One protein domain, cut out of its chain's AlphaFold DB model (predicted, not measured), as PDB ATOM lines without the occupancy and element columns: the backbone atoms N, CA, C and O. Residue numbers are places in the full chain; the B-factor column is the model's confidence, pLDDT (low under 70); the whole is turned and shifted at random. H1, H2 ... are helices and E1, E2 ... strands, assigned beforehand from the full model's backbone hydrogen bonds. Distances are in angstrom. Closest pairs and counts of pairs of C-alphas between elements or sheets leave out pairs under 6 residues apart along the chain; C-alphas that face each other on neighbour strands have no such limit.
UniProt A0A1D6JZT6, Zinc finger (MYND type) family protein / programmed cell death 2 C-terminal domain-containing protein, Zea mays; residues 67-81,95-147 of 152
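AT A GLANCE: This is residues 67 to 81 and 95 to 147 of the 152 residues of the protein "Zinc finger (MYND type) family protein / programmed cell death 2 C-terminal domain-containing protein" of Zea mays (UniProt A0A1D6JZT6). With little regular structure, this is a two-stranded hairpin, E1 and E2, with helix H1 turned off at one end and the loop tip, residues 113 to 118, sticking out at the other. The first stretch, residues 67 to 81, has no named element and is tied to E1 by a short pairing of residues 74 to 75 with residues 106 to 107. The 68 printed residues hold E1, E2 and H1 in that order, 26 in named elements, class mixed; the sheet E1 - E2 is antiparallel. The whole is loose, radius of gyration of the C-alphas 15.7 A, and flat, 39 by 31 by 17 A.

IN THESE COORDINATES: E1, residues 103 to 109, spans 18.5 A from C-alpha 103 at (177.581, 190.879, 111.569). E2, residues 122 to 127, spans 16.6 A. H1, residues 131 to 143, spans 18.6 A to C-alpha 143 at (160.563, 192.416, 92.559).

HOW THE PARTS SIT: Residues 74 to 75 pair antiparallel with 106 to 107 of E1. The hairpin E1 and E2 has directions 161 degrees apart; N 105 and O 125 are 2.9 A apart, within hydrogen-bond range. E1 and H1 are apart. In H1 every O i to N i+4 pair is within range.

THE WHOLE: Residues 82 to 94 are cut out, a C-alpha gap of 20.2 A. The link E1 to E2 is long, E2 to H1 tight. Residues 144 to 147 are under pLDDT 70.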
ATOM      1  N   LEU A  67     175.621 194.394 130.006       94.75
ATOM      2  CA  LEU A  67     175.562 193.001 130.443       94.75
ATOM      3  C   LEU A  67     174.180 192.392 130.177       94.75
ATOM      4  O   LEU A  67     173.156 193.053 130.315       94.75
ATOM      5  N   ARG A  68     174.147 191.093 129.849       94.06
ATOM      6  CA  ARG A  68     172.913 190.396 129.433       94.06
ATOM      7  C   ARG A  68     171.761 190.464 130.438       94.06
ATOM      8  O   ARG A  68     170.617 190.563 130.025       94.06
ATOM      9  N   HIS A  69     172.059 190.435 131.739       93.12
ATOM     10  CA  HIS A  69     171.045 190.421 132.799       93.12
ATOM     11  C   HIS A  69     170.417 191.802 133.050       93.12
ATOM     12  O   HIS A  69     169.520 191.915 133.874       93.12
ATOM     13  N   LEU A  70     170.903 192.842 132.363       95.00
ATOM     14  CA  LEU A  70     170.331 194.189 132.371       95.00
ATOM     15  C   LEU A  70     169.495 194.473 131.115       95.00
ATOM     16  O   LEU A  70     169.072 195.605 130.920       95.00
ATOM     17  N   PHE A  71     169.292 193.465 130.256       94.44
ATOM     18  CA  PHE A  71     168.430 193.525 129.070       94.44
ATOM     19  C   PHE A  71     168.647 194.774 128.186       94.44
ATOM     20  O   PHE A  71     167.713 195.531 127.929       94.44
ATOM     21  N   PRO A  72     169.879 195.036 127.712       95.81
ATOM     22  CA  PRO A  72     170.186 196.290 127.040       95.81
ATOM     23  C   PRO A  72     169.586 196.359 125.630       95.81
ATOM     24  O   PRO A  72     169.709 195.414 124.847       95.81
ATOM     25  N   SER A  73     169.076 197.533 125.260       95.81
ATOM     26  CA  SER A  73     168.954 197.951 123.857       95.81
ATOM     27  C   SER A  73     170.262 198.619 123.420       95.81
ATOM     28  O   SER A  73     170.748 199.536 124.083       95.81
ATOM     29  N   LYS A  74     170.889 198.138 122.339       96.19
ATOM     30  CA  LYS A  74     172.231 198.574 121.911       96.19
ATOM     31  C   LYS A  74     172.486 198.377 120.419       96.19
ATOM     32  O   LYS A  74     172.029 197.403 119.831       96.19
ATOM     33  N   ALA A  75     173.323 199.237 119.843       96.12
ATOM     34  CA  ALA A  75     173.867 199.069 118.497       96.12
ATOM     35  C   ALA A  75     175.339 198.617 118.547       96.12
ATOM     36  O   ALA A  75     176.158 199.200 119.261       96.12
ATOM     37  N   GLY A  76     175.672 197.585 117.774       94.19
ATOM     38  CA  GLY A  76     177.025 197.069 117.581       94.19
ATOM     39  C   GLY A  76     177.665 196.362 118.785       94.19
ATOM     40  O   GLY A  76     177.104 196.219 119.875       94.19
ATOM     41  N   GLY A  77     178.897 195.892 118.577       93.75
ATOM     42  CA  GLY A  77     179.652 195.109 119.557       93.75
ATOM     43  C   GLY A  77     179.237 193.635 119.590       93.75
ATOM     44  O   GLY A  77     178.864 193.065 118.571       93.75
ATOM     45  N   ILE A  78     179.340 193.004 120.762       93.19
ATOM     46  CA  ILE A  78     178.928 191.607 120.966       93.19
ATOM     47  C   ILE A  78     177.465 191.587 121.453       93.19
ATOM     48  O   ILE A  78     177.144 192.380 122.352       93.19
ATOM     49  N   PRO A  79     176.589 190.721 120.899       95.19
ATOM     50  CA  PRO A  79     175.219 190.565 121.380       95.19
ATOM     51  C   PRO A  79     175.185 190.188 122.864       95.19
ATOM     52  O   PRO A  79     175.924 189.310 123.315       95.19
ATOM     53  N   ALA A  80     174.304 190.828 123.627       96.00
ATOM     54  CA  ALA A  80     174.016 190.439 124.997       96.00
ATOM     55  C   ALA A  80     172.875 189.411 124.974       96.00
ATOM     56  O   ALA A  80     171.708 189.765 125.125       96.00
ATOM     57  N   TRP A  81     173.229 188.150 124.708       95.00
ATOM     58  CA  TRP A  81     172.280 187.049 124.528       95.00
ATOM     59  C   TRP A  81     171.361 186.860 125.735       95.00
ATOM     60  O   TRP A  81     171.849 186.683 126.854       95.00
ATOM     61  N   CYS A  95     175.194 184.724 105.576       94.81
ATOM     62  CA  CYS A  95     174.511 185.384 104.474       94.81
ATOM     63  C   CYS A  95     174.035 184.363 103.435       94.81
ATOM     64  O   CYS A  95     174.835 183.590 102.912       94.81
ATOM     65  N   GLY A  96     172.756 184.428 103.056       92.31
ATOM     66  CA  GLY A  96     172.181 183.562 102.019       92.31
ATOM     67  C   GLY A  96     172.758 183.760 100.609       92.31
ATOM     68  O   GLY A  96     172.567 182.901  99.756       92.31
ATOM     69  N   PHE A  97     173.483 184.858 100.353       94.81
ATOM     70  CA  PHE A  97     174.089 185.137  99.045       94.81
ATOM     71  C   PHE A  97     175.556 184.727  98.953       94.81
ATOM     72  O   PHE A  97     175.944 184.070  97.991       94.81
ATOM     73  N   CYS A  98     176.385 185.151  99.912       95.62
ATOM     74  CA  CYS A  98     177.827 184.895  99.879       95.62
ATOM     75  C   CYS A  98     178.294 183.805 100.851       95.62
ATOM     76  O   CYS A  98     179.458 183.432 100.797       95.62
ATOM     77  N   GLY A  99     177.435 183.314 101.748       94.50
ATOM     78  CA  GLY A  99     177.793 182.314 102.763       94.50
ATOM     79  C   GLY A  99     178.616 182.849 103.941       94.50
ATOM     80  O   GLY A  99     178.748 182.157 104.947       94.50
ATOM     81  N   GLU A 100     179.128 184.080 103.859       95.75
ATOM     82  CA  GLU A 100     179.927 184.690 104.928       95.75
ATOM     83  C   GLU A 100     179.097 184.948 106.198       95.75
ATOM     84  O   GLU A 100     177.901 185.248 106.091       95.75
ATOM     85  N   PRO A 101     179.706 184.891 107.398       93.94
ATOM     86  CA  PRO A 101     179.017 185.181 108.653       93.94
ATOM     87  C   PRO A 101     178.370 186.571 108.668       93.94
ATOM     88  O   PRO A 101     178.970 187.566 108.247       93.94
ATOM     89  N   LEU A 102     177.147 186.651 109.188       94.50
ATOM     90  CA  LEU A 102     176.462 187.921 109.401       94.50
ATOM     91  C   LEU A 102     177.089 188.679 110.581       94.50
ATOM     92  O   LEU A 102     177.532 188.085 111.563       94.50
ATOM     93  N   GLN A 103     177.093 190.008 110.503       95.19
ATOM     94  CA  GLN A 103     177.581 190.879 111.569       95.19
ATOM     95  C   GLN A 103     176.428 191.395 112.418       95.19
ATOM     96  O   GLN A 103     175.387 191.781 111.891       95.19
ATOM     97  N   PHE A 104     176.631 191.417 113.732       95.62
ATOM     98  CA  PHE A 104     175.679 191.996 114.669       95.62
ATOM     99  C   PHE A 104     175.571 193.513 114.476       95.62
ATOM    100  O   PHE A 104     176.584 194.214 114.468       95.62
ATOM    101  N   VAL A 105     174.340 194.009 114.363       96.31
ATOM    102  CA  VAL A 105     174.038 195.427 114.116       96.31
ATOM    103  C   VAL A 105     173.341 196.049 115.310       96.31
ATOM    104  O   VAL A 105     173.767 197.093 115.796       96.31
ATOM    105  N   LEU A 106     172.266 195.417 115.776       96.06
ATOM    106  CA  LEU A 106     171.333 196.018 116.718       96.06
ATOM    107  C   LEU A 106     170.695 194.943 117.591       96.06
ATOM    108  O   LEU A 106     170.375 193.850 117.128       96.06
ATOM    109  N   GLN A 107     170.496 195.284 118.855       96.38
ATOM    110  CA  GLN A 107     169.721 194.536 119.829       96.38
ATOM    111  C   GLN A 107     168.682 195.480 120.425       96.38
ATOM    112  O   GLN A 107     169.042 196.565 120.881       96.38
ATOM    113  N   ILE A 108     167.418 195.061 120.435       95.38
ATOM    114  CA  ILE A 108     166.307 195.807 121.031       95.38
ATOM    115  C   ILE A 108     165.637 194.913 122.063       95.38
ATOM    116  O   ILE A 108     165.140 193.837 121.723       95.38
ATOM    117  N   TYR A 109     165.625 195.352 123.315       94.31
ATOM    118  CA  TYR A 109     164.762 194.771 124.330       94.31
ATOM    119  C   TYR A 109     163.321 195.224 124.075       94.31
ATOM    120  O   TYR A 109     163.060 196.418 123.972       94.31
ATOM    121  N   ALA A 110     162.412 194.265 123.907       90.81
ATOM    122  CA  ALA A 110     161.049 194.499 123.442       90.81
ATOM    123  C   ALA A 110     160.088 193.628 124.248       90.81
ATOM    124  O   ALA A 110     159.601 192.617 123.731       90.81
ATOM    125  N   ALA A 111     159.896 193.990 125.518       88.50
ATOM    126  CA  ALA A 111     159.046 193.258 126.445       88.50
ATOM    127  C   ALA A 111     157.611 193.099 125.916       88.50
ATOM    128  O   ALA A 111     157.156 193.890 125.092       88.50
ATOM    129  N   VAL A 112     156.926 192.045 126.360       85.56
ATOM    130  CA  VAL A 112     155.493 191.833 126.101       85.56
ATOM    131  C   VAL A 112     154.820 191.668 127.445       85.56
ATOM    132  O   VAL A 112     154.968 190.621 128.076       85.56
ATOM    133  N   GLU A 113     154.133 192.707 127.896       82.19
ATOM    134  CA  GLU A 113     153.554 192.740 129.240       82.19
ATOM    135  C   GLU A 113     152.467 191.670 129.408       82.19
ATOM    136  O   GLU A 113     152.463 190.940 130.400       82.19
ATOM    137  N   ASP A 114     151.662 191.453 128.366       84.31
ATOM    138  CA  ASP A 114     150.519 190.530 128.392       84.31
ATOM    139  C   ASP A 114     150.894 189.048 128.246       84.31
ATOM    140  O   ASP A 114     150.038 188.163 128.298       84.31
ATOM    141  N   ASN A 115     152.182 188.737 128.064       83.31
ATOM    142  CA  ASN A 115     152.660 187.363 127.957       83.31
ATOM    143  C   ASN A 115     153.694 187.055 129.038       83.31
ATOM    144  O   ASN A 115     154.902 187.165 128.830       83.31
ATOM    145  N   VAL A 116     153.212 186.546 130.171       80.44
ATOM    146  CA  VAL A 116     154.046 186.138 131.315       80.44
ATOM    147  C   VAL A 116     155.140 185.123 130.961       80.44
ATOM    148  O   VAL A 116     156.195 185.117 131.589       80.44
ATOM    149  N   ALA A 117     154.933 184.280 129.944       81.31
ATOM    150  CA  ALA A 117     155.927 183.301 129.502       81.31
ATOM    151  C   ALA A 117     157.012 183.910 128.591       81.31
ATOM    152  O   ALA A 117     158.053 183.288 128.384       81.31
ATOM    153  N   ALA A 118     156.783 185.111 128.054       74.75
ATOM    154  CA  ALA A 118     157.665 185.796 127.110       74.75
ATOM    155  C   ALA A 118     157.904 187.270 127.477       74.75
ATOM    156  O   ALA A 118     158.192 188.083 126.596       74.75
ATOM    157  N   PHE A 119     157.818 187.603 128.771       84.00
ATOM    158  CA  PHE A 119     157.980 188.974 129.256       84.00
ATOM    159  C   PHE A 119     159.301 189.581 128.779       84.00
ATOM    160  O   PHE A 119     159.330 190.673 128.221       84.00
ATOM    161  N   HIS A 120     160.402 188.836 128.916       90.44
ATOM    162  CA  HIS A 120     161.675 189.222 128.326       90.44
ATOM    163  C   HIS A 120     161.766 188.701 126.895       90.44
ATOM    164  O   HIS A 120     161.982 187.513 126.659       90.44
ATOM    165  N   ARG A 121     161.678 189.613 125.930       91.25
ATOM    166  CA  ARG A 121     161.958 189.334 124.522       91.25
ATOM    167  C   ARG A 121     162.995 190.314 124.012       91.25
ATOM    168  O   ARG A 121     163.069 191.474 124.419       91.25
ATOM    169  N   THR A 122     163.851 189.831 123.127       93.56
ATOM    170  CA  THR A 122     164.900 190.645 122.529       93.56
ATOM    171  C   THR A 122     164.987 190.344 121.046       93.56
ATOM    172  O   THR A 122     165.104 189.186 120.647       93.56
ATOM    173  N   LEU A 123     164.932 191.395 120.234       93.69
ATOM    174  CA  LEU A 123     165.165 191.321 118.801       93.69
ATOM    175  C   LEU A 123     166.651 191.537 118.541       93.69
ATOM    176  O   LEU A 123     167.234 192.513 119.012       93.69
ATOM    177  N   PHE A 124     167.254 190.634 117.775       94.94
ATOM    178  CA  PHE A 124     168.639 190.747 117.335       94.94
ATOM    179  C   PHE A 124     168.670 190.896 115.819       94.94
ATOM    180  O   PHE A 124     168.100 190.083 115.095       94.94
ATOM    181  N   MET A 125     169.369 191.918 115.337       95.12
ATOM    182  CA  MET A 125     169.557 192.172 113.918       95.12
ATOM    183  C   MET A 125     170.991 191.852 113.515       95.12
ATOM    184  O   MET A 125     171.953 192.385 114.079       95.12
ATOM    185  N   PHE A 126     171.114 191.008 112.496       95.00
ATOM    186  CA  PHE A 126     172.377 190.647 111.872       95.00
ATOM    187  C   PHE A 126     172.315 190.953 110.377       95.00
ATOM    188  O   PHE A 126     171.305 190.680 109.733       95.00
ATOM    189  N   MET A 127     173.391 191.503 109.815       95.19
ATOM    190  CA  MET A 127     173.443 191.877 108.399       95.19
ATOM    191  C   MET A 127     174.730 191.417 107.719       95.19
ATOM    192  O   MET A 127     175.784 191.303 108.345       95.19
ATOM    193  N   CYS A 128     174.659 191.182 106.409       96.56
ATOM    194  CA  CYS A 128     175.859 190.968 105.612       96.56
ATOM    195  C   CYS A 128     176.576 192.314 105.410       96.56
ATOM    196  O   CYS A 128     175.943 193.261 104.944       96.56
ATOM    197  N   PRO A 129     177.889 192.420 105.683       95.81
ATOM    198  CA  PRO A 129     178.633 193.663 105.463       95.81
ATOM    199  C   PRO A 129     178.960 193.921 103.979       95.81
ATOM    200  O   PRO A 129     179.527 194.957 103.634       95.81
ATOM    201  N   SER A 130     178.664 192.974 103.082       97.56
ATOM    202  CA  SER A 130     178.939 193.110 101.652       97.56
ATOM    203  C   SER A 130     177.875 193.965 100.966       97.56
ATOM    204  O   SER A 130     176.736 193.532 100.799       97.56
ATOM    205  N   MET A 131     178.268 195.142 100.471       96.56
ATOM    206  CA  MET A 131     177.386 196.006  99.676       96.56
ATOM    207  C   MET A 131     176.817 195.300  98.442       96.56
ATOM    208  O   MET A 131     175.672 195.539  98.082       96.56
ATOM    209  N   ALA A 132     177.572 194.388  97.820       97.62
ATOM    210  CA  ALA A 132     177.065 193.603  96.696       97.62
ATOM    211  C   ALA A 132     175.890 192.699  97.111       97.62
ATOM    212  O   ALA A 132     174.938 192.540  96.348       97.62
ATOM    213  N   CYS A 133     175.934 192.139  98.325       97.00
ATOM    214  CA  CYS A 133     174.833 191.348  98.876       97.00
ATOM    215  C   CYS A 133     173.641 192.237  99.239       97.00
ATOM    216  O   CYS A 133     172.521 191.886  98.895       97.00
ATOM    217  N   LEU A 134     173.871 193.398  99.862       95.12
ATOM    218  CA  LEU A 134     172.804 194.340 100.227       95.12
ATOM    219  C   LEU A 134     172.081 194.923  99.000       95.12
ATOM    220  O   LEU A 134     170.860 195.028  98.993       95.12
ATOM    221  N   LEU A 135     172.814 195.263  97.936       95.25
ATOM    222  CA  LEU A 135     172.223 195.764  96.690       95.25
ATOM    223  C   LEU A 135     171.439 194.674  95.951       95.25
ATOM    224  O   LEU A 135     170.354 194.937  95.432       95.25
ATOM    225  N   ARG A 136     171.965 193.440  95.921       95.06
ATOM    226  CA  ARG A 136     171.226 192.287  95.388       95.06
ATOM    227  C   ARG A 136     169.934 192.074  96.167       95.06
ATOM    228  O   ARG A 136     168.886 191.907  95.554       95.06
ATOM    229  N   ASP A 137     170.023 192.141  97.489       92.75
ATOM    230  CA  ASP A 137     168.886 191.990  98.378       92.75
ATOM    231  C   ASP A 137     167.783 193.006  98.088       92.75
ATOM    232  O   ASP A 137     166.640 192.639  97.836       92.75
ATOM    233  N   GLN A 138     168.144 194.288  98.035       91.56
ATOM    234  CA  GLN A 138     167.220 195.371  97.714       91.56
ATOM    235  C   GLN A 138     166.524 195.145  96.363       91.56
ATOM    236  O   GLN A 138     165.314 195.350  96.240       91.56
ATOM    237  N   HIS A 139     167.273 194.701  95.351       90.38
ATOM    238  CA  HIS A 139     166.721 194.403  94.035       90.38
ATOM    239  C   HIS A 139     165.735 193.225  94.060       90.38
ATOM    240  O   HIS A 139     164.700 193.287  93.397       90.38
ATOM    241  N   GLU A 140     166.024 192.165  94.820       89.88
ATOM    242  CA  GLU A 140     165.113 191.029  94.998       89.88
ATOM    243  C   GLU A 140     163.836 191.442  95.741       89.88
ATOM    244  O   GLU A 140     162.740 191.149  95.265       89.88
ATOM    245  N   GLN A 141     163.947 192.214  96.827       85.81
ATOM    246  CA  GLN A 141     162.784 192.712  97.576       85.81
ATOM    247  C   GLN A 141     161.868 193.592  96.717       85.81
ATOM    248  O   GLN A 141     160.645 193.496  96.798       85.81
ATOM    249  N   TRP A 142     162.441 194.421  95.837       81.50
ATOM    250  CA  TRP A 142     161.651 195.256  94.934       81.50
ATOM    251  C   TRP A 142     160.792 194.431  93.969       81.50
ATOM    252  O   TRP A 142     159.648 194.793  93.694       81.50
ATOM    253  N   LYS A 143     161.314 193.307  93.461       78.69
ATOM    254  CA  LYS A 143     160.563 192.416  92.559       78.69
ATOM    255  C   LYS A 143     159.366 191.767  93.246       78.69
ATOM    256  O   LYS A 143     158.382 191.453  92.583       78.69
ATOM    257  N   HIS A 144     159.446 191.588  94.560       67.81
ATOM    258  CA  HIS A 144     158.419 190.934  95.360       67.81
ATOM    259  C   HIS A 144     157.349 191.883  95.913       67.81
ATOM    260  O   HIS A 144     156.464 191.419  96.619       67.81
ATOM    261  N   LYS A 145     157.318 193.168  95.524       58.28
ATOM    262  CA  LYS A 145     156.274 194.130  95.947       58.28
ATOM    263  C   LYS A 145     154.821 193.721  95.619       58.28
ATOM    264  O   LYS A 145     153.899 194.378  96.087       58.28
ATOM    265  N   HIS A 146     154.607 192.649  94.852       59.84
ATOM    266  CA  HIS A 146     153.286 192.104  94.509       59.84
ATOM    267  C   HIS A 146     153.024 190.677  95.039       59.84
ATOM    268  O   HIS A 146     152.063 190.040  94.617       59.84
ATOM    269  N   GLY A 147     153.855 190.143  95.940       60.56
ATOM    270  CA  GLY A 147     153.656 188.818  96.537       60.56
ATOM    271  C   GLY A 147     154.159 188.757  97.975       60.56
ATOM    272  O   GLY A 147     155.012 189.550  98.362       60.56
TER     273      GLY A 147